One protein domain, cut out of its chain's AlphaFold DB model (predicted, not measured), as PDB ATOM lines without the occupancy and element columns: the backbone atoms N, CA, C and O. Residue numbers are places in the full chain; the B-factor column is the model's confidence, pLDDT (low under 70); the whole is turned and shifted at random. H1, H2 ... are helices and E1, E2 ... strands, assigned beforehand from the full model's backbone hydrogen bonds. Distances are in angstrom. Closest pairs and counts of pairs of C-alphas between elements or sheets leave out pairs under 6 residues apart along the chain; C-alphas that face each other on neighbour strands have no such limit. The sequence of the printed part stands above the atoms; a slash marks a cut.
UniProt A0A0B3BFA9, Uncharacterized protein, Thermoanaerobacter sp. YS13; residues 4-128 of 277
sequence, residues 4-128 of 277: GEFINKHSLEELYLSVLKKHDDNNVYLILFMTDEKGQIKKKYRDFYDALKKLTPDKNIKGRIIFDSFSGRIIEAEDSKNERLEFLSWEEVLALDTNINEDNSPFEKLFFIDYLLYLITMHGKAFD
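What this domain is: This is residues 4 to 128 of the 277 residues of an uncharacterized protein of Thermoanaerobacter sp. YS13 (UniProt A0A0B3BFA9). The longest helix, H5, runs through the middle, with the hairpin of strands E1 and E2 on one side and H2 crossing near its first residues on the other. Beside this core H1 joins H3 and H4 in a loose group of short helices. The printed part has 125 residues, with five named helices and two named strands in the order H1 H2 H3 E1 E2 H4 H5, a mixed class. It is compact, with a radius of gyration of the C-alphas of 14.4 A and spans of 43 by 29 by 23 A.

How they stand to each other: H1, residues 4 to 9, and H2, residues 12 to 22, are apart. H3, residues 43 to 52, only just touches H1, with 3 pairs of C-alphas within 8 A, the closest those of Ile 7 and Leu 52 at 7.5 A. E1, residues 63 to 68, and E2, residues 73 to 79, form an antiparallel hairpin at 166 degrees; N 64 and O 78 are 2.8 A apart, within hydrogen-bond range. Residues 64 to 65 of E1 also pair with residues 97 to 98, parallel. H4, residues 90 to 95, touches H1 about perpendicular, at 81 degrees, the closest C-alphas being those of Gly 4 and Leu 94, 4.2 A. H5, residues 106 to 123, touches H2 with residues 106 to 110 alone, at a steep tilt of 51 degrees, opposite ways; the closest C-alphas are those of Leu 15 and Pro 106, 5.6 A. The closest C-alphas of E2 and H5 are those of Arg 73 and Tyr 115, 6.5 A. In H1, H2, H3 and H4 every O i to N i+4 pair is within hydrogen-bond range, and in H5 13 of 14.

Where its parts are: H1 begins at C-alpha 4, (34.278, -2.278, -10.932), and H5, 25.9 A long, ends at C-alpha 123, (14.618, -8.036, -16.031). H2 measures 15.8 A, H3 14.5 A, E1 16.6 A and E2 17.5 A.

The domain as a whole: The C-alphas farthest apart are those of Asn 26 and Asn 60, 44.1 A. The printed part has no cut, and the link from H2 to H3 is long, 20 residues. Mean pLDDT of the printed part is 75.2; 38 residues are under 70, among them residues 23 to 33 and 119 to 128.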
ATOM      1  N   GLY A   4      33.235  -1.717 -10.068       89.56
ATOM      2  CA  GLY A   4      34.278  -2.278 -10.932       89.56
ATOM      3  C   GLY A   4      35.556  -2.681 -10.189       89.56
ATOM      4  O   GLY A   4      36.180  -3.683 -10.536       89.56
ATOM      5  N   GLU A   5      35.935  -1.956  -9.136       90.38
ATOM      6  CA  GLU A   5      37.061  -2.341  -8.271       90.38
ATOM      7  C   GLU A   5      36.722  -3.602  -7.473       90.38
ATOM      8  O   GLU A   5      37.524  -4.532  -7.410       90.38
ATOM      9  N   PHE A   6      35.506  -3.661  -6.925       90.94
ATOM     10  CA  PHE A   6      34.993  -4.813  -6.194       90.94
ATOM     11  C   PHE A   6      34.983  -6.090  -7.057       90.94
ATOM     12  O   PHE A   6      35.516  -7.118  -6.637       90.94
ATOM     13  N   ILE A   7      34.442  -6.016  -8.279       89.81
ATOM     14  CA  ILE A   7      34.362  -7.148  -9.222       89.81
ATOM     15  C   ILE A   7      35.755  -7.642  -9.646       89.81
ATOM     16  O   ILE A   7      35.958  -8.838  -9.840       89.81
ATOM     17  N   ASN A   8      36.734  -6.744  -9.775       89.69
ATOM     18  CA  ASN A   8      38.106  -7.130 -10.109       89.69
ATOM     19  C   ASN A   8      38.858  -7.743  -8.921       89.69
ATOM     20  O   ASN A   8      39.675  -8.642  -9.113       89.69
ATOM     21  N   LYS A   9      38.590  -7.262  -7.704       90.19
ATOM     22  CA  LYS A   9      39.280  -7.704  -6.488       90.19
ATOM     23  C   LYS A   9      38.807  -9.067  -5.986       90.19
ATOM     24  O   LYS A   9      39.599  -9.791  -5.387       90.19
ATOM     25  N   HIS A  10      37.541  -9.413  -6.194       88.94
ATOM     26  CA  HIS A  10      36.961 -10.636  -5.651       88.94
ATOM     27  C   HIS A  10      36.659 -11.662  -6.750       88.94
ATOM     28  O   HIS A  10      36.146 -11.332  -7.813       88.94
ATOM     29  N   SER A  11      36.992 -12.930  -6.511       88.00
ATOM     30  CA  SER A  11      36.606 -14.029  -7.399       88.00
ATOM     31  C   SER A  11      35.274 -14.629  -6.951       88.00
ATOM     32  O   SER A  11      35.062 -14.862  -5.757       88.00
ATOM     33  N   LEU A  12      34.384 -14.899  -7.909       87.62
ATOM     34  CA  LEU A  12      33.069 -15.479  -7.647       87.62
ATOM     35  C   LEU A  12      33.199 -16.861  -6.989       87.62
ATOM     36  O   LEU A  12      32.557 -17.138  -5.979       87.62
ATOM     37  N   GLU A  13      34.093 -17.697  -7.517       87.12
ATOM     38  CA  GLU A  13      34.407 -19.029  -7.004       87.12
ATOM     39  C   GLU A  13      35.004 -18.987  -5.598       87.12
ATOM     40  O   GLU A  13      34.634 -19.791  -4.744       87.12
ATOM     41  N   GLU A  14      35.919 -18.054  -5.329       88.75
ATOM     42  CA  GLU A  14      36.566 -17.956  -4.017       88.75
ATOM     43  C   GLU A  14      35.583 -17.503  -2.938       88.75
ATOM     44  O   GLU A  14      35.584 -18.052  -1.833       88.75
ATOM     45  N   LEU A  15      34.719 -16.535  -3.259       87.62
ATOM     46  CA  LEU A  15      33.649 -16.101  -2.365       87.62
ATOM     47  C   LEU A  15      32.663 -17.243  -2.105       87.62
ATOM     48  O   LEU A  15      32.349 -17.518  -0.948       87.62
ATOM     49  N   TYR A  16      32.249 -17.957  -3.153       86.00
ATOM     50  CA  TYR A  16      31.349 -19.104  -3.044       86.00
ATOM     51  C   TYR A  16      31.921 -20.210  -2.146       86.00
ATOM     52  O   TYR A  16      31.283 -20.623  -1.177       86.00
ATOM     53  N   LEU A  17      33.165 -20.629  -2.391       85.88
ATOM     54  CA  LEU A  17      33.848 -21.630  -1.566       85.88
ATOM     55  C   LEU A  17      34.044 -21.158  -0.120       85.88
ATOM     56  O   LEU A  17      33.955 -21.959   0.810       85.88
ATOM     57  N   SER A  18      34.307 -19.867   0.087       85.38
ATOM     58  CA  SER A  18      34.455 -19.287   1.428       85.38
ATOM     59  C   SER A  18      33.149 -19.305   2.216       85.38
ATOM     60  O   SER A  18      33.174 -19.496   3.431       85.38
ATOM     61  N   VAL A  19      32.015 -19.119   1.538       81.12
ATOM     62  CA  VAL A  19      30.684 -19.215   2.144       81.12
ATOM     63  C   VAL A  19      30.343 -20.662   2.484       81.12
ATOM     64  O   VAL A  19      29.956 -20.923   3.621       81.12
ATOM     65  N   LEU A  20      30.576 -21.604   1.561       77.81
ATOM     66  CA  LEU A  20      30.357 -23.036   1.809       77.81
ATOM     67  C   LEU A  20      31.160 -23.546   3.012       77.81
ATOM     68  O   LEU A  20      30.634 -24.263   3.851       77.81
ATOM     69  N   LYS A  21      32.422 -23.127   3.155       77.25
ATOM     70  CA  LYS A  21      33.265 -23.527   4.296       77.25
ATOM     71  C   LYS A  21      32.769 -23.017   5.652       77.25
ATOM     72  O   LYS A  21      33.143 -23.582   6.673       77.25
ATOM     73  N   LYS A  22      32.019 -21.911   5.682       70.12
ATOM     74  CA  LYS A  22      31.550 -21.276   6.925       70.12
ATOM     75  C   LYS A  22      30.155 -21.729   7.350       70.12
ATOM     76  O   LYS A  22      29.784 -21.500   8.499       70.12
ATOM     77  N   HIS A  23      29.396 -22.346   6.452       65.81
ATOM     78  CA  HIS A  23      28.030 -22.775   6.708       65.81
ATOM     79  C   HIS A  23      27.872 -24.248   6.323       65.81
ATOM     80  O   HIS A  23      27.725 -24.554   5.146       65.81
ATOM     81  N   ASP A  24      27.883 -25.137   7.326       54.66
ATOM     82  CA  ASP A  24      27.515 -26.553   7.177       54.66
ATOM     83  C   ASP A  24      26.089 -26.645   6.602       54.66
ATOM     84  O   ASP A  24      25.140 -26.221   7.264       54.66
ATOM     85  N   ASP A  25      26.001 -27.123   5.355       51.97
ATOM     86  CA  ASP A  25      24.905 -27.598   4.482       51.97
ATOM     87  C   ASP A  25      23.457 -27.055   4.594       51.97
ATOM     88  O   ASP A  25      22.741 -27.044   3.595       51.97
ATOM     89  N   ASN A  26      22.992 -26.523   5.724       46.81
ATOM     90  CA  ASN A  26      21.584 -26.168   5.948       46.81
ATOM     91  C   ASN A  26      21.223 -24.688   5.720       46.81
ATOM     92  O   ASN A  26      20.039 -24.364   5.693       46.81
ATOM     93  N   ASN A  27      22.193 -23.784   5.525       45.72
ATOM     94  CA  ASN A  27      21.940 -22.353   5.244       45.72
ATOM     95  C   ASN A  27      22.251 -21.934   3.790       45.72
ATOM     96  O   ASN A  27      22.104 -20.767   3.431       45.72
ATOM     97  N   VAL A  28      22.648 -22.879   2.929       49.38
ATOM     98  CA  VAL A  28      23.036 -22.623   1.524       49.38
ATOM     99  C   VAL A  28      21.819 -22.353   0.614       49.38
ATOM    100  O   VAL A  28      21.971 -21.873  -0.509       49.38
ATOM    101  N   TYR A  29      20.591 -22.540   1.119       47.59
ATOM    102  CA  TYR A  29      19.323 -22.262   0.419       47.59
ATOM    103  C   TYR A  29      19.111 -20.796   0.001       47.59
ATOM    104  O   TYR A  29      18.123 -20.473  -0.649       47.59
ATOM    105  N   LEU A  30      20.022 -19.896   0.357       51.16
ATOM    106  CA  LEU A  30      19.927 -18.474   0.054       51.16
ATOM    107  C   LEU A  30      20.642 -18.054  -1.249       51.16
ATOM    108  O   LEU A  30      20.425 -16.939  -1.704       51.16
ATOM    109  N   ILE A  31      21.425 -18.940  -1.883       55.59
ATOM    110  CA  ILE A  31      22.217 -18.649  -3.107       55.59
ATOM    111  C   ILE A  31      21.634 -19.373  -4.352       55.59
ATOM    112  O   ILE A  31      22.276 -19.535  -5.392       55.59
ATOM    113  N   LEU A  32      20.377 -19.832  -4.264       53.97
ATOM    114  CA  LEU A  32      19.746 -20.765  -5.215       53.97
ATOM    115  C   LEU A  32      19.715 -20.284  -6.681       53.97
ATOM    116  O   LEU A  32      19.622 -21.106  -7.599       53.97
ATOM    117  N   PHE A  33      19.797 -18.977  -6.946       63.47
ATOM    118  CA  PHE A  33      19.734 -18.475  -8.319       63.47
ATOM    119  C   PHE A  33      21.011 -18.762  -9.107       63.47
ATOM    120  O   PHE A  33      20.919 -19.223 -10.255       63.47
ATOM    121  N   MET A  34      22.185 -18.575  -8.500       72.94
ATOM    122  CA  MET A  34      23.464 -18.741  -9.193       72.94
ATOM    123  C   MET A  34      23.978 -20.182  -9.253       72.94
ATOM    124  O   MET A  34      24.774 -20.484 -10.145       72.94
ATOM    125  N   THR A  35      23.506 -21.087  -8.393       77.12
ATOM    126  CA  THR A  35      23.932 -22.498  -8.377       77.12
ATOM    127  C   THR A  35      23.006 -23.412  -9.181       77.12
ATOM    128  O   THR A  35      21.808 -23.155  -9.306       77.12
ATOM    129  N   ASP A  36      23.550 -24.465  -9.783       78.75
ATOM    130  CA  ASP A  36      22.809 -25.533 -10.451       78.75
ATOM    131  C   ASP A  36      22.324 -26.603  -9.459       78.75
ATOM    132  O   ASP A  36      22.566 -26.523  -8.255       78.75
ATOM    133  N   GLU A  37      21.633 -27.616  -9.978       76.62
ATOM    134  CA  GLU A  37      21.126 -28.753  -9.195       76.62
ATOM    135  C   GLU A  37      22.241 -29.565  -8.514       76.62
ATOM    136  O   GLU A  37      21.973 -30.327  -7.591       76.62
ATOM    137  N   LYS A  38      23.497 -29.402  -8.951       78.69
ATOM    138  CA  LYS A  38      24.680 -30.057  -8.379       78.69
ATOM    139  C   LYS A  38      25.397 -29.171  -7.355       78.69
ATOM    140  O   LYS A  38      26.489 -29.532  -6.921       78.69
ATOM    141  N   GLY A  39      24.831 -28.014  -7.000       75.94
ATOM    142  CA  GLY A  39      25.466 -27.059  -6.095       75.94
ATOM    143  C   GLY A  39      26.714 -26.408  -6.695       75.94
ATOM    144  O   GLY A  39      27.621 -26.026  -5.968       75.94
ATOM    145  N   GLN A  40      26.815 -26.305  -8.021       82.62
ATOM    146  CA  GLN A  40      27.909 -25.601  -8.693       82.62
ATOM    147  C   GLN A  40      27.413 -24.290  -9.284       82.62
ATOM    148  O   GLN A  40      26.278 -24.193  -9.737       82.62
ATOM    149  N   ILE A  41      28.268 -23.270  -9.358       84.06
ATOM    150  CA  ILE A  41      27.909 -22.006 -10.012       84.06
ATOM    151  C   ILE A  41      27.581 -22.269 -11.494       84.06
ATOM    152  O   ILE A  41      28.403 -22.806 -12.247       84.06
ATOM    153  N   LYS A  42      26.380 -21.888 -11.948       83.25
ATOM    154  CA  LYS A  42      25.940 -22.098 -13.336       83.25
ATOM    155  C   LYS A  42      26.878 -21.354 -14.287       83.25
ATOM    156  O   LYS A  42      27.235 -20.199 -14.057       83.25
ATOM    157  N   LYS A  43      27.224 -21.994 -15.408       83.12
ATOM    158  CA  LYS A  43      28.150 -21.456 -16.423       83.12
ATOM    159  C   LYS A  43      27.809 -20.023 -16.860       83.12
ATOM    160  O   LYS A  43      28.689 -19.176 -16.888       83.12
ATOM    161  N   LYS A  44      26.524 -19.732 -17.094       77.38
ATOM    162  CA  LYS A  44      26.052 -18.402 -17.517       77.38
ATOM    163  C   LYS A  44      26.451 -17.259 -16.569       77.38
ATOM    164  O   LYS A  44      26.680 -16.154 -17.039       77.38
ATOM    165  N   TYR A  45      26.537 -17.512 -15.259       79.12
ATOM    166  CA  TYR A  45      26.932 -16.488 -14.288       79.12
ATOM    167  C   TYR A  45      28.445 -16.282 -14.273       79.12
ATOM    168  O   TYR A  45      28.888 -15.146 -14.156       79.12
ATOM    169  N   ARG A  46      29.226 -17.354 -14.464       83.69
ATOM    170  CA  ARG A  46      30.687 -17.276 -14.620       83.69
ATOM    171  C   ARG A  46      31.066 -16.478 -15.862       83.69
ATOM    172  O   ARG A  46      31.747 -15.468 -15.749       83.69
ATOM    173  N   ASP A  47      30.512 -16.867 -17.012       82.06
ATOM    174  CA  ASP A  47      30.755 -16.197 -18.294       82.06
ATOM    175  C   ASP A  47      30.425 -14.695 -18.213       82.06
ATOM    176  O   ASP A  47      31.150 -13.854 -18.744       82.06
ATOM    177  N   PHE A  48      29.340 -14.349 -17.516       77.69
ATOM    178  CA  PHE A  48      28.934 -12.964 -17.321       77.69
ATOM    179  C   PHE A  48      29.851 -12.204 -16.350       77.69
ATOM    180  O   PHE A  48      30.268 -11.086 -16.651       77.69
ATOM    181  N   TYR A  49      30.204 -12.799 -15.209       83.75
ATOM    182  CA  TYR A  49      31.128 -12.192 -14.248       83.75
ATOM    183  C   TYR A  49      32.494 -11.901 -14.889       83.75
ATOM    184  O   TYR A  49      33.060 -10.822 -14.712       83.75
ATOM    185  N   ASP A  50      32.981 -12.823 -15.721       84.06
ATOM    186  CA  ASP A  50      34.212 -12.654 -16.493       84.06
ATOM    187  C   ASP A  50      34.091 -11.592 -17.591       84.06
ATOM    188  O   ASP A  50      35.081 -10.942 -17.938       84.06
ATOM    189  N   ALA A  51      32.895 -11.391 -18.152       83.06
ATOM    190  CA  ALA A  51      32.640 -10.299 -19.082       83.06
ATOM    191  C   ALA A  51      32.714  -8.937 -18.377       83.06
ATOM    192  O   ALA A  51      33.363  -8.034 -18.902       83.06
ATOM    193  N   LEU A  52      32.145  -8.799 -17.170       83.50
ATOM    194  CA  LEU A  52      32.206  -7.551 -16.395       83.50
ATOM    195  C   LEU A  52      33.640  -7.101 -16.112       83.50
ATOM    196  O   LEU A  52      33.947  -5.918 -16.237       83.50
ATOM    197  N   LYS A  53      34.537  -8.043 -15.799       86.12
ATOM    198  CA  LYS A  53      35.966  -7.759 -15.570       86.12
ATOM    199  C   LYS A  53      36.677  -7.155 -16.785       86.12
ATOM    200  O   LYS A  53      37.723  -6.531 -16.634       86.12
ATOM    201  N   LYS A  54      36.138  -7.348 -17.992       86.12
ATOM    202  CA  LYS A  54      36.710  -6.832 -19.248       86.12
ATOM    203  C   LYS A  54      36.166  -5.454 -19.628       86.12
ATOM    204  O   LYS A  54      36.725  -4.819 -20.520       86.12
ATOM    205  N   LEU A  55      35.081  -5.004 -18.999       84.25
ATOM    206  CA  LEU A  55      34.470  -3.713 -19.295       84.25
ATOM    207  C   LEU A  55      35.247  -2.579 -18.626       84.25
ATOM    208  O   LEU A  55      35.778  -2.717 -17.525       84.25
ATOM    209  N   THR A  56      35.306  -1.434 -19.304       87.06
ATOM    210  CA  THR A  56      35.917  -0.223 -18.749       87.06
ATOM    211  C   THR A  56      34.825   0.630 -18.103       87.06
ATOM    212  O   THR A  56      33.911   1.035 -18.818       87.06
ATOM    213  N   PRO A  57      34.904   0.939 -16.795       87.75
ATOM    214  CA  PRO A  57      33.912   1.788 -16.137       87.75
ATOM    215  C   PRO A  57      33.826   3.184 -16.775       87.75
ATOM    216  O   PRO A  57      34.860   3.782 -17.097       87.75
ATOM    217  N   ASP A  58      32.615   3.733 -16.907       84.00
ATOM    218  CA  ASP A  58      32.413   5.097 -17.405       84.00
ATOM    219  C   ASP A  58      32.940   6.114 -16.381       84.00
ATOM    220  O   ASP A  58      32.468   6.227 -15.251       84.00
ATOM    221  N   LYS A  59      33.947   6.893 -16.779       84.81
ATOM    222  CA  LYS A  59      34.613   7.862 -15.898       84.81
ATOM    223  C   LYS A  59      33.753   9.086 -15.573       84.81
ATOM    224  O   LYS A  59      34.090   9.816 -14.643       84.81
ATOM    225  N   ASN A  60      32.691   9.334 -16.337       82.00
ATOM    226  CA  ASN A  60      31.844  10.517 -16.195       82.00
ATOM    227  C   ASN A  60      30.681  10.312 -15.219       82.00
ATOM    228  O   ASN A  60      30.032  11.289 -14.844       82.00
ATOM    229  N   ILE A  61      30.416   9.070 -14.817       80.12
ATOM    230  CA  ILE A  61      29.356   8.747 -13.866       80.12
ATOM    231  C   ILE A  61      29.818   9.022 -12.442       80.12
ATOM    232  O   ILE A  61      30.924   8.656 -12.029       80.12
ATOM    233  N   LYS A  62      28.938   9.683 -11.688       79.19
ATOM    234  CA  LYS A  62      29.095   9.945 -10.262       79.19
ATOM    235  C   LYS A  62      27.820   9.500  -9.574       79.19
ATOM    236  O   LYS A  62      26.762  10.075  -9.809       79.19
ATOM    237  N   GLY A  63      27.955   8.491  -8.728       85.50
ATOM    238  CA  GLY A  63      26.826   7.914  -8.034       85.50
ATOM    239  C   GLY A  63      27.214   6.765  -7.118       85.50
ATOM    240  O   GLY A  63      28.377   6.357  -7.079       85.50
ATOM    241  N   ARG A  64      26.235   6.248  -6.384       87.81
ATOM    242  CA  ARG A  64      26.388   5.196  -5.386       87.81
ATOM    243  C   ARG A  64      25.230   4.209  -5.439       87.81
ATOM    244  O   ARG A  64      24.084   4.601  -5.571       87.81
ATOM    245  N   ILE A  65      25.540   2.940  -5.222       85.25
ATOM    246  CA  ILE A  65      24.606   1.872  -4.891       85.25
ATOM    247  C   ILE A  65      24.612   1.663  -3.377       85.25
ATOM    248  O   ILE A  65      25.674   1.473  -2.775       85.25
ATOM    249  N   ILE A  66      23.427   1.648  -2.772       81.62
ATOM    250  CA  ILE A  66      23.228   1.296  -1.368       81.62
ATOM    251  C   ILE A  66      22.684  -0.128  -1.304       81.62
ATOM    252  O   ILE A  66      21.536  -0.410  -1.655       81.62
ATOM    253  N   PHE A  67      23.544  -1.037  -0.852       80.38
ATOM    254  CA  PHE A  67      23.181  -2.417  -0.582       80.38
ATOM    255  C   PHE A  67      22.843  -2.592   0.898       80.38
ATOM    256  O   PHE A  67      23.638  -2.233   1.768       80.38
ATOM    257  N   ASP A  68      21.677  -3.163   1.180       75.44
ATOM    258  CA  ASP A  68      21.296  -3.584   2.520       75.44
ATOM    259  C   ASP A  68      21.631  -5.058   2.710       75.44
ATOM    260  O   ASP A  68      21.000  -5.952   2.139       75.44
ATOM    261  N   SER A  69      22.634  -5.302   3.549       67.38
ATOM    262  CA  SER A  69      23.092  -6.647   3.852       67.38
ATOM    263  C   SER A  69      22.113  -7.459   4.692       67.38
ATOM    264  O   SER A  69      22.190  -8.686   4.662       67.38
ATOM    265  N   PHE A  70      21.166  -6.819   5.387       65.88
ATOM    266  CA  PHE A  70      20.144  -7.525   6.156       65.88
ATOM    267  C   PHE A  70      19.079  -8.143   5.247       65.88
ATOM    268  O   PHE A  70      18.719  -9.309   5.413       65.88
ATOM    269  N   SER A  71      18.582  -7.381   4.268       63.31
ATOM    270  CA  SER A  71      17.600  -7.883   3.299       63.31
ATOM    271  C   SER A  71      18.222  -8.570   2.080       63.31
ATOM    272  O   SER A  71      17.502  -9.234   1.331       63.31
ATOM    273  N   GLY A  72      19.536  -8.429   1.878       61.91
ATOM    274  CA  GLY A  72      20.249  -8.976   0.725       61.91
ATOM    275  C   GLY A  72      19.876  -8.281  -0.586       61.91
ATOM    276  O   GLY A  72      19.913  -8.907  -1.644       61.91
ATOM    277  N   ARG A  73      19.450  -7.013  -0.521       66.12
ATOM    278  CA  ARG A  73      18.918  -6.261  -1.664       66.12
ATOM    279  C   ARG A  73      19.652  -4.950  -1.848       66.12
ATOM    280  O   ARG A  73      20.062  -4.295  -0.895       66.12
ATOM    281  N   ILE A  74      19.734  -4.526  -3.100       70.31
ATOM    282  CA  ILE A  74      20.002  -3.127  -3.410       70.31
ATOM    283  C   ILE A  74      18.710  -2.354  -3.162       70.31
ATOM    284  O   ILE A  74      17.680  -2.679  -3.757       70.31
ATOM    285  N   ILE A  75      18.774  -1.376  -2.263       68.81
ATOM    286  CA  ILE A  75      17.614  -0.566  -1.873       68.81
ATOM    287  C   ILE A  75      17.559   0.721  -2.688       68.81
ATOM    288  O   ILE A  75      16.474   1.183  -3.024       68.81
ATOM    289  N   GLU A  76      18.718   1.274  -3.031       66.75
ATOM    290  CA  GLU A  76      18.804   2.586  -3.655       66.75
ATOM    291  C   GLU A  76      20.029   2.672  -4.563       66.75
ATOM    292  O   GLU A  76      21.081   2.083  -4.282       66.75
ATOM    293  N   ALA A  77      19.885   3.409  -5.660       69.81
ATOM    294  CA  ALA A  77      21.002   3.895  -6.442       69.81
ATOM    295  C   ALA A  77      20.843   5.402  -6.618       69.81
ATOM    296  O   ALA A  77      19.840   5.875  -7.134       69.81
ATOM    297  N   GLU A  78      21.845   6.153  -6.197       74.62
ATOM    298  CA  GLU A  78      21.938   7.581  -6.447       74.62
ATOM    299  C   GLU A  78      22.900   7.763  -7.616       74.62
ATOM    300  O   GLU A  78      24.105   7.642  -7.428       74.62
ATOM    301  N   ASP A  79      22.420   8.041  -8.825       68.56
ATOM    302  CA  ASP A  79      23.264   8.598  -9.888       68.56
ATOM    303  C   ASP A  79      22.761   9.990 -10.270       68.56
ATOM    304  O   ASP A  79      21.573  10.294 -10.231       68.56
ATOM    305  N   SER A  80      23.695  10.835 -10.693       52.50
ATOM    306  CA  SER A  80      23.441  12.151 -11.275       52.50
ATOM    307  C   SER A  80      22.438  12.167 -12.445       52.50
ATOM    308  O   SER A  80      21.951  13.247 -12.787       52.50
ATOM    309  N   LYS A  81      22.141  11.017 -13.081       56.47
ATOM    310  CA  LYS A  81      21.217  10.906 -14.224       56.47
ATOM    311  C   LYS A  81      20.049   9.931 -14.032       56.47
ATOM    312  O   LYS A  81      19.047  10.117 -14.725       56.47
ATOM    313  N   ASN A  82      20.145   8.897 -13.187       56.97
ATOM    314  CA  ASN A  82      19.053   7.930 -12.990       56.97
ATOM    315  C   ASN A  82      19.108   7.219 -11.626       56.97
ATOM    316  O   ASN A  82      20.142   6.685 -11.248       56.97
ATOM    317  N   GLU A  83      17.981   7.133 -10.922       63.22
ATOM    318  CA  GLU A  83      17.902   6.497  -9.595       63.22
ATOM    319  C   GLU A  83      17.651   4.974  -9.653       63.22
ATOM    320  O   GLU A  83      17.599   4.288  -8.632       63.22
ATOM    321  N   ARG A  84      17.487   4.408 -10.858       66.50
ATOM    322  CA  ARG A  84      17.160   2.988 -11.068       66.50
ATOM    323  C   ARG A  84      18.262   2.261 -11.840       66.50
ATOM    324  O   ARG A  84      18.581   2.609 -12.980       66.50
ATOM    325  N   LEU A  85      18.824   1.214 -11.225       68.50
ATOM    326  CA  LEU A  85      19.961   0.448 -11.758       68.50
ATOM    327  C   LEU A  85      19.671  -0.245 -13.087       68.50
ATOM    328  O   LEU A  85      20.563  -0.360 -13.923       68.50
ATOM    329  N   GLU A  86      18.435  -0.683 -13.309       65.56
ATOM    330  CA  GLU A  86      18.014  -1.349 -14.544       65.56
ATOM    331  C   GLU A  86      18.134  -0.467 -15.803       65.56
ATOM    332  O   GLU A  86      18.030  -0.975 -16.920       65.56
ATOM    333  N   PHE A  87      18.379   0.839 -15.648       64.81
ATOM    334  CA  PHE A  87      18.560   1.782 -16.757       64.81
ATOM    335  C   PHE A  87      20.005   2.196 -17.026       64.81
ATOM    336  O   PHE A  87      20.249   2.964 -17.970       64.81
ATOM    337  N   LEU A  88      20.947   1.708 -16.220       71.38
ATOM    338  CA  LEU A  88      22.369   2.001 -16.340       71.38
ATOM    339  C   LEU A  88      23.079   0.876 -17.094       71.38
ATOM    340  O   LEU A  88      22.911  -0.292 -16.770       71.38
ATOM    341  N   SER A  89      23.898   1.214 -18.084       76.44
ATOM    342  CA  SER A  89      24.822   0.264 -18.720       76.44
ATOM    343  C   SER A  89      25.814  -0.322 -17.711       76.44
ATOM    344  O   SER A  89      26.027   0.237 -16.637       76.44
ATOM    345  N   TRP A  90      26.466  -1.439 -18.041       79.25
ATOM    346  CA  TRP A  90      27.433  -2.058 -17.128       79.25
ATOM    347  C   TRP A  90      28.635  -1.172 -16.865       79.25
ATOM    348  O   TRP A  90      29.130  -1.141 -15.749       79.25
ATOM    349  N   GLU A  91      29.075  -0.411 -17.853       84.25
ATOM    350  CA  GLU A  91      30.111   0.594 -17.700       84.25
ATOM    351  C   GLU A  91      29.689   1.676 -16.693       84.25
ATOM    352  O   GLU A  91      30.504   2.075 -15.859       84.25
ATOM    353  N   GLU A  92      28.418   2.096 -16.713       83.19
ATOM    354  CA  GLU A  92      27.849   3.027 -15.730       83.19
ATOM    355  C   GLU A  92      27.728   2.363 -14.342       83.19
ATOM    356  O   GLU A  92      28.195   2.932 -13.360       83.19
ATOM    357  N   VAL A  93      27.207   1.132 -14.243       83.75
ATOM    358  CA  VAL A  93      27.088   0.383 -12.973       83.75
ATOM    359  C   VAL A  93      28.457   0.132 -12.337       83.75
ATOM    360  O   VAL A  93      28.631   0.342 -11.139       83.75
ATOM    361  N   LEU A  94      29.455  -0.275 -13.127       88.38
ATOM    362  CA  LEU A  94      30.827  -0.507 -12.665       88.38
ATOM    363  C   LEU A  94      31.494   0.786 -12.167       88.38
ATOM    364  O   LEU A  94      32.439   0.718 -11.377       88.38
ATOM    365  N   ALA A  95      31.022   1.952 -12.616       89.31
ATOM    366  CA  ALA A  95      31.532   3.249 -12.193       89.31
ATOM    367  C   ALA A  95      30.941   3.751 -10.869       89.31
ATOM    368  O   ALA A  95      31.570   4.622 -10.252       89.31
ATOM    369  N   LEU A  96      29.795   3.213 -10.437       88.94
ATOM    370  CA  LEU A  96      29.139   3.584  -9.184       88.94
ATOM    371  C   LEU A  96      29.950   3.134  -7.966       88.94
ATOM    372  O   LEU A  96      30.605   2.087  -7.971       88.94
ATOM    373  N   ASP A  97      29.873   3.919  -6.898       90.00
ATOM    374  CA  ASP A  97      30.376   3.537  -5.583       90.00
ATOM    375  C   ASP A  97      29.438   2.525  -4.917       90.00
ATOM    376  O   ASP A  97      28.235   2.542  -5.131       90.00
ATOM    377  N   THR A  98      29.962   1.659  -4.060       88.06
ATOM    378  CA  THR A  98      29.162   0.792  -3.185       88.06
ATOM    379  C   THR A  98      29.600   0.945  -1.731       88.06
ATOM    380  O   THR A  98      30.765   1.256  -1.442       88.06
ATOM    381  N   ASN A  99      28.653   0.740  -0.815       85.56
ATOM    382  CA  ASN A  99      28.900   0.630   0.622       85.56
ATOM    383  C   ASN A  99      29.501  -0.727   1.035       85.56
ATOM    384  O   ASN A  99      29.930  -0.851   2.179       85.56
ATOM    385  N   ILE A 100      29.586  -1.707   0.127       85.62
ATOM    386  CA  ILE A 100      30.343  -2.942   0.357       85.62
ATOM    387  C   ILE A 100      31.838  -2.620   0.425       85.62
ATOM    388  O   ILE A 100      32.396  -1.994  -0.475       85.62
ATOM    389  N   ASN A 101      32.493  -3.052   1.496       80.69
ATOM    390  CA  ASN A 101      33.908  -2.832   1.762       80.69
ATOM    391  C   ASN A 101      34.644  -4.152   2.065       80.69
ATOM    392  O   ASN A 101      34.099  -5.253   1.957       80.69
ATOM    393  N   GLU A 102      35.930  -4.050   2.399       77.94
ATOM    394  CA  GLU A 102      36.776  -5.216   2.670       77.94
ATOM    395  C   GLU A 102      36.400  -5.952   3.956       77.94
ATOM    396  O   GLU A 102      36.566  -7.172   4.008       77.94
ATOM    397  N   ASP A 103      35.824  -5.250   4.927       83.00
ATOM    398  CA  ASP A 103      35.456  -5.789   6.235       83.00
ATOM    399  C   ASP A 103      34.143  -6.584   6.192       83.00
ATOM    400  O   ASP A 103      33.895  -7.422   7.061       83.00
ATOM    401  N   ASN A 104      33.320  -6.385   5.153       86.50
ATOM    402  CA  ASN A 104      32.108  -7.176   4.945       86.50
ATOM    403  C   ASN A 104      32.405  -8.675   4.818       86.50
ATOM    404  O   ASN A 104      33.419  -9.110   4.251       86.50
ATOM    405  N   SER A 105      31.468  -9.491   5.300       85.44
ATOM    406  CA  SER A 105      31.625 -10.943   5.270       85.44
ATOM    407  C   SER A 105      31.632 -11.481   3.828       85.44
ATOM    408  O   SER A 105      30.999 -10.901   2.941       85.44
ATOM    409  N   PRO A 106      32.301 -12.621   3.554       85.00
ATOM    410  CA  PRO A 106      32.231 -13.268   2.239       85.00
ATOM    411  C   PRO A 106      30.793 -13.551   1.783       85.00
ATOM    412  O   PRO A 106      30.513 -13.515   0.590       85.00
ATOM    413  N   PHE A 107      29.892 -13.786   2.740       81.06
ATOM    414  CA  PHE A 107      28.472 -14.002   2.502       81.06
ATOM    415  C   PHE A 107      27.784 -12.748   1.954       81.06
ATOM    416  O   PHE A 107      27.176 -12.813   0.893       81.06
ATOM    417  N   GLU A 108      27.950 -11.597   2.610       82.31
ATOM    418  CA  GLU A 108      27.389 -10.316   2.148       82.31
ATOM    419  C   GLU A 108      27.919  -9.927   0.763       82.31
ATOM    420  O   GLU A 108      27.160  -9.498  -0.104       82.31
ATOM    421  N   LYS A 109      29.221 -10.130   0.530       87.75
ATOM    422  CA  LYS A 109      29.862  -9.863  -0.765       87.75
ATOM    423  C   LYS A 109      29.294 -10.748  -1.874       87.75
ATOM    424  O   LYS A 109      29.049 -10.265  -2.977       87.75
ATOM    425  N   LEU A 110      29.077 -12.033  -1.590       84.94
ATOM    426  CA  LEU A 110      28.483 -12.965  -2.545       84.94
ATOM    427  C   LEU A 110      27.023 -12.607  -2.844       84.94
ATOM    428  O   LEU A 110      26.621 -12.627  -4.002       84.94
ATOM    429  N   PHE A 111      26.263 -12.217  -1.824       80.94
ATOM    430  CA  PHE A 111      24.887 -11.745  -1.960       80.94
ATOM    431  C   PHE A 111      24.769 -10.499  -2.835       80.94
ATOM    432  O   PHE A 111      23.888 -10.415  -3.688       80.94
ATOM    433  N   PHE A 112      25.682  -9.544  -2.660       84.31
ATOM    434  CA  PHE A 112      25.751  -8.366  -3.515       84.31
ATOM    435  C   PHE A 112      25.968  -8.752  -4.987       84.31
ATOM    436  O   PHE A 112      25.279  -8.234  -5.865       84.31
ATOM    437  N   ILE A 113      26.864  -9.710  -5.262       83.94
ATOM    438  CA  ILE A 113      27.080 -10.222  -6.622       83.94
ATOM    439  C   ILE A 113      25.833 -10.937  -7.148       83.94
ATOM    440  O   ILE A 113      25.401 -10.646  -8.261       83.94
ATOM    441  N   ASP A 114      25.241 -11.847  -6.374       78.94
ATOM    442  CA  ASP A 114      24.050 -12.591  -6.794       78.94
ATOM    443  C   ASP A 114      22.888 -11.647  -7.115       78.94
ATOM    444  O   ASP A 114      22.263 -11.783  -8.164       78.94
ATOM    445  N   TYR A 115      22.660 -10.615  -6.299       77.12
ATOM    446  CA  TYR A 115      21.605  -9.638  -6.554       77.12
ATOM    447  C   TYR A 115      21.885  -8.778  -7.795       77.12
ATOM    448  O   TYR A 115      20.984  -8.568  -8.611       77.12
ATOM    449  N   LEU A 116      23.136  -8.333  -7.992       77.81
ATOM    450  CA  LEU A 116      23.541  -7.641  -9.219       77.81
ATOM    451  C   LEU A 116      23.248  -8.492 -10.456       77.81
ATOM    452  O   LEU A 116      22.743  -7.951 -11.430       77.81
ATOM    453  N   LEU A 117      23.520  -9.801 -10.404       74.31
ATOM    454  CA  LEU A 117      23.268 -10.764 -11.482       74.31
ATOM    455  C   LEU A 117      21.773 -11.090 -11.658       74.31
ATOM    456  O   LEU A 117      21.279 -11.254 -12.780       74.31
ATOM    457  N   TYR A 118      21.041 -11.189 -10.552       70.19
ATOM    458  CA  TYR A 118      19.607 -11.442 -10.507       70.19
ATOM    459  C   TYR A 118      18.824 -10.330 -11.203       70.19
ATOM    460  O   TYR A 118      18.021 -10.635 -12.086       70.19
ATOM    461  N   LEU A 119      19.104  -9.060 -10.884       64.44
ATOM    462  CA  LEU A 119      18.441  -7.909 -11.510       64.44
ATOM    463  C   LEU A 119      18.513  -7.992 -13.045       64.44
ATOM    464  O   LEU A 119      17.522  -7.798 -13.737       64.44
ATOM    465  N   ILE A 120      19.645  -8.412 -13.596       58.50
ATOM    466  CA  ILE A 120      19.845  -8.592 -15.046       58.50
ATOM    467  C   ILE A 120      18.994  -9.725 -15.607       58.50
ATOM    468  O   ILE A 120      18.385  -9.604 -16.670       58.50
ATOM    469  N   THR A 121      19.015 -10.865 -14.918       55.06
ATOM    470  CA  THR A 121      18.416 -12.105 -15.419       55.06
ATOM    471  C   THR A 121      16.896 -12.100 -15.314       55.06
ATOM    472  O   THR A 121      16.243 -12.603 -16.223       55.06
ATOM    473  N   MET A 122      16.330 -11.484 -14.273       50.56
ATOM    474  CA  MET A 122      14.882 -11.329 -14.118       50.56
ATOM    475  C   MET A 122      14.313 -10.186 -14.945       50.56
ATOM    476  O   MET A 122      13.204 -10.308 -15.460       50.56
ATOM    477  N   HIS A 123      15.062  -9.096 -15.131       53.09
ATOM    478  CA  HIS A 123      14.618  -8.036 -16.031       53.09
ATOM    479  C   HIS A 123      14.848  -8.375 -17.507       53.09
ATOM    480  O   HIS A 123      14.318  -7.668 -18.358       53.09
ATOM    481  N   GLY A 124      15.568  -9.465 -17.825       43.03
ATOM    482  CA  GLY A 124      15.643 -10.079 -19.159       43.03
ATOM    483  C   GLY A 124      16.137  -9.159 -20.280       43.03
ATOM    484  O   GLY A 124      15.998  -9.489 -21.457       43.03
ATOM    485  N   LYS A 125      16.674  -7.986 -19.946       48.00
ATOM    486  CA  LYS A 125      16.909  -6.893 -20.887       48.00
ATOM    487  C   LYS A 125      18.377  -6.508 -20.835       48.00
ATOM    488  O   LYS A 125      18.810  -5.686 -20.037       48.00
ATOM    489  N   ALA A 126      19.148  -7.126 -21.722       41.22
ATOM    490  CA  ALA A 126      20.465  -6.633 -22.075       41.22
ATOM    491  C   ALA A 126      20.311  -5.302 -22.835       41.22
ATOM    492  O   ALA A 126      19.920  -5.284 -23.996       41.22
ATOM    493  N   PHE A 127      20.524  -4.200 -22.115       57.94
ATOM    494  CA  PHE A 127      21.367  -3.032 -22.419       57.94
ATOM    495  C   PHE A 127      21.797  -2.729 -23.868       57.94
ATOM    496  O   PHE A 127      22.934  -2.326 -24.102       57.94
ATOM    497  N   ASP A 128      20.911  -2.833 -24.854       52.00
ATOM    498  CA  ASP A 128      21.071  -2.101 -26.109       52.00
ATOM    499  C   ASP A 128      20.255  -0.788 -26.063       52.00
ATOM    500  O   ASP A 128      19.183  -0.714 -25.453       52.00
TER     501      ASP A 128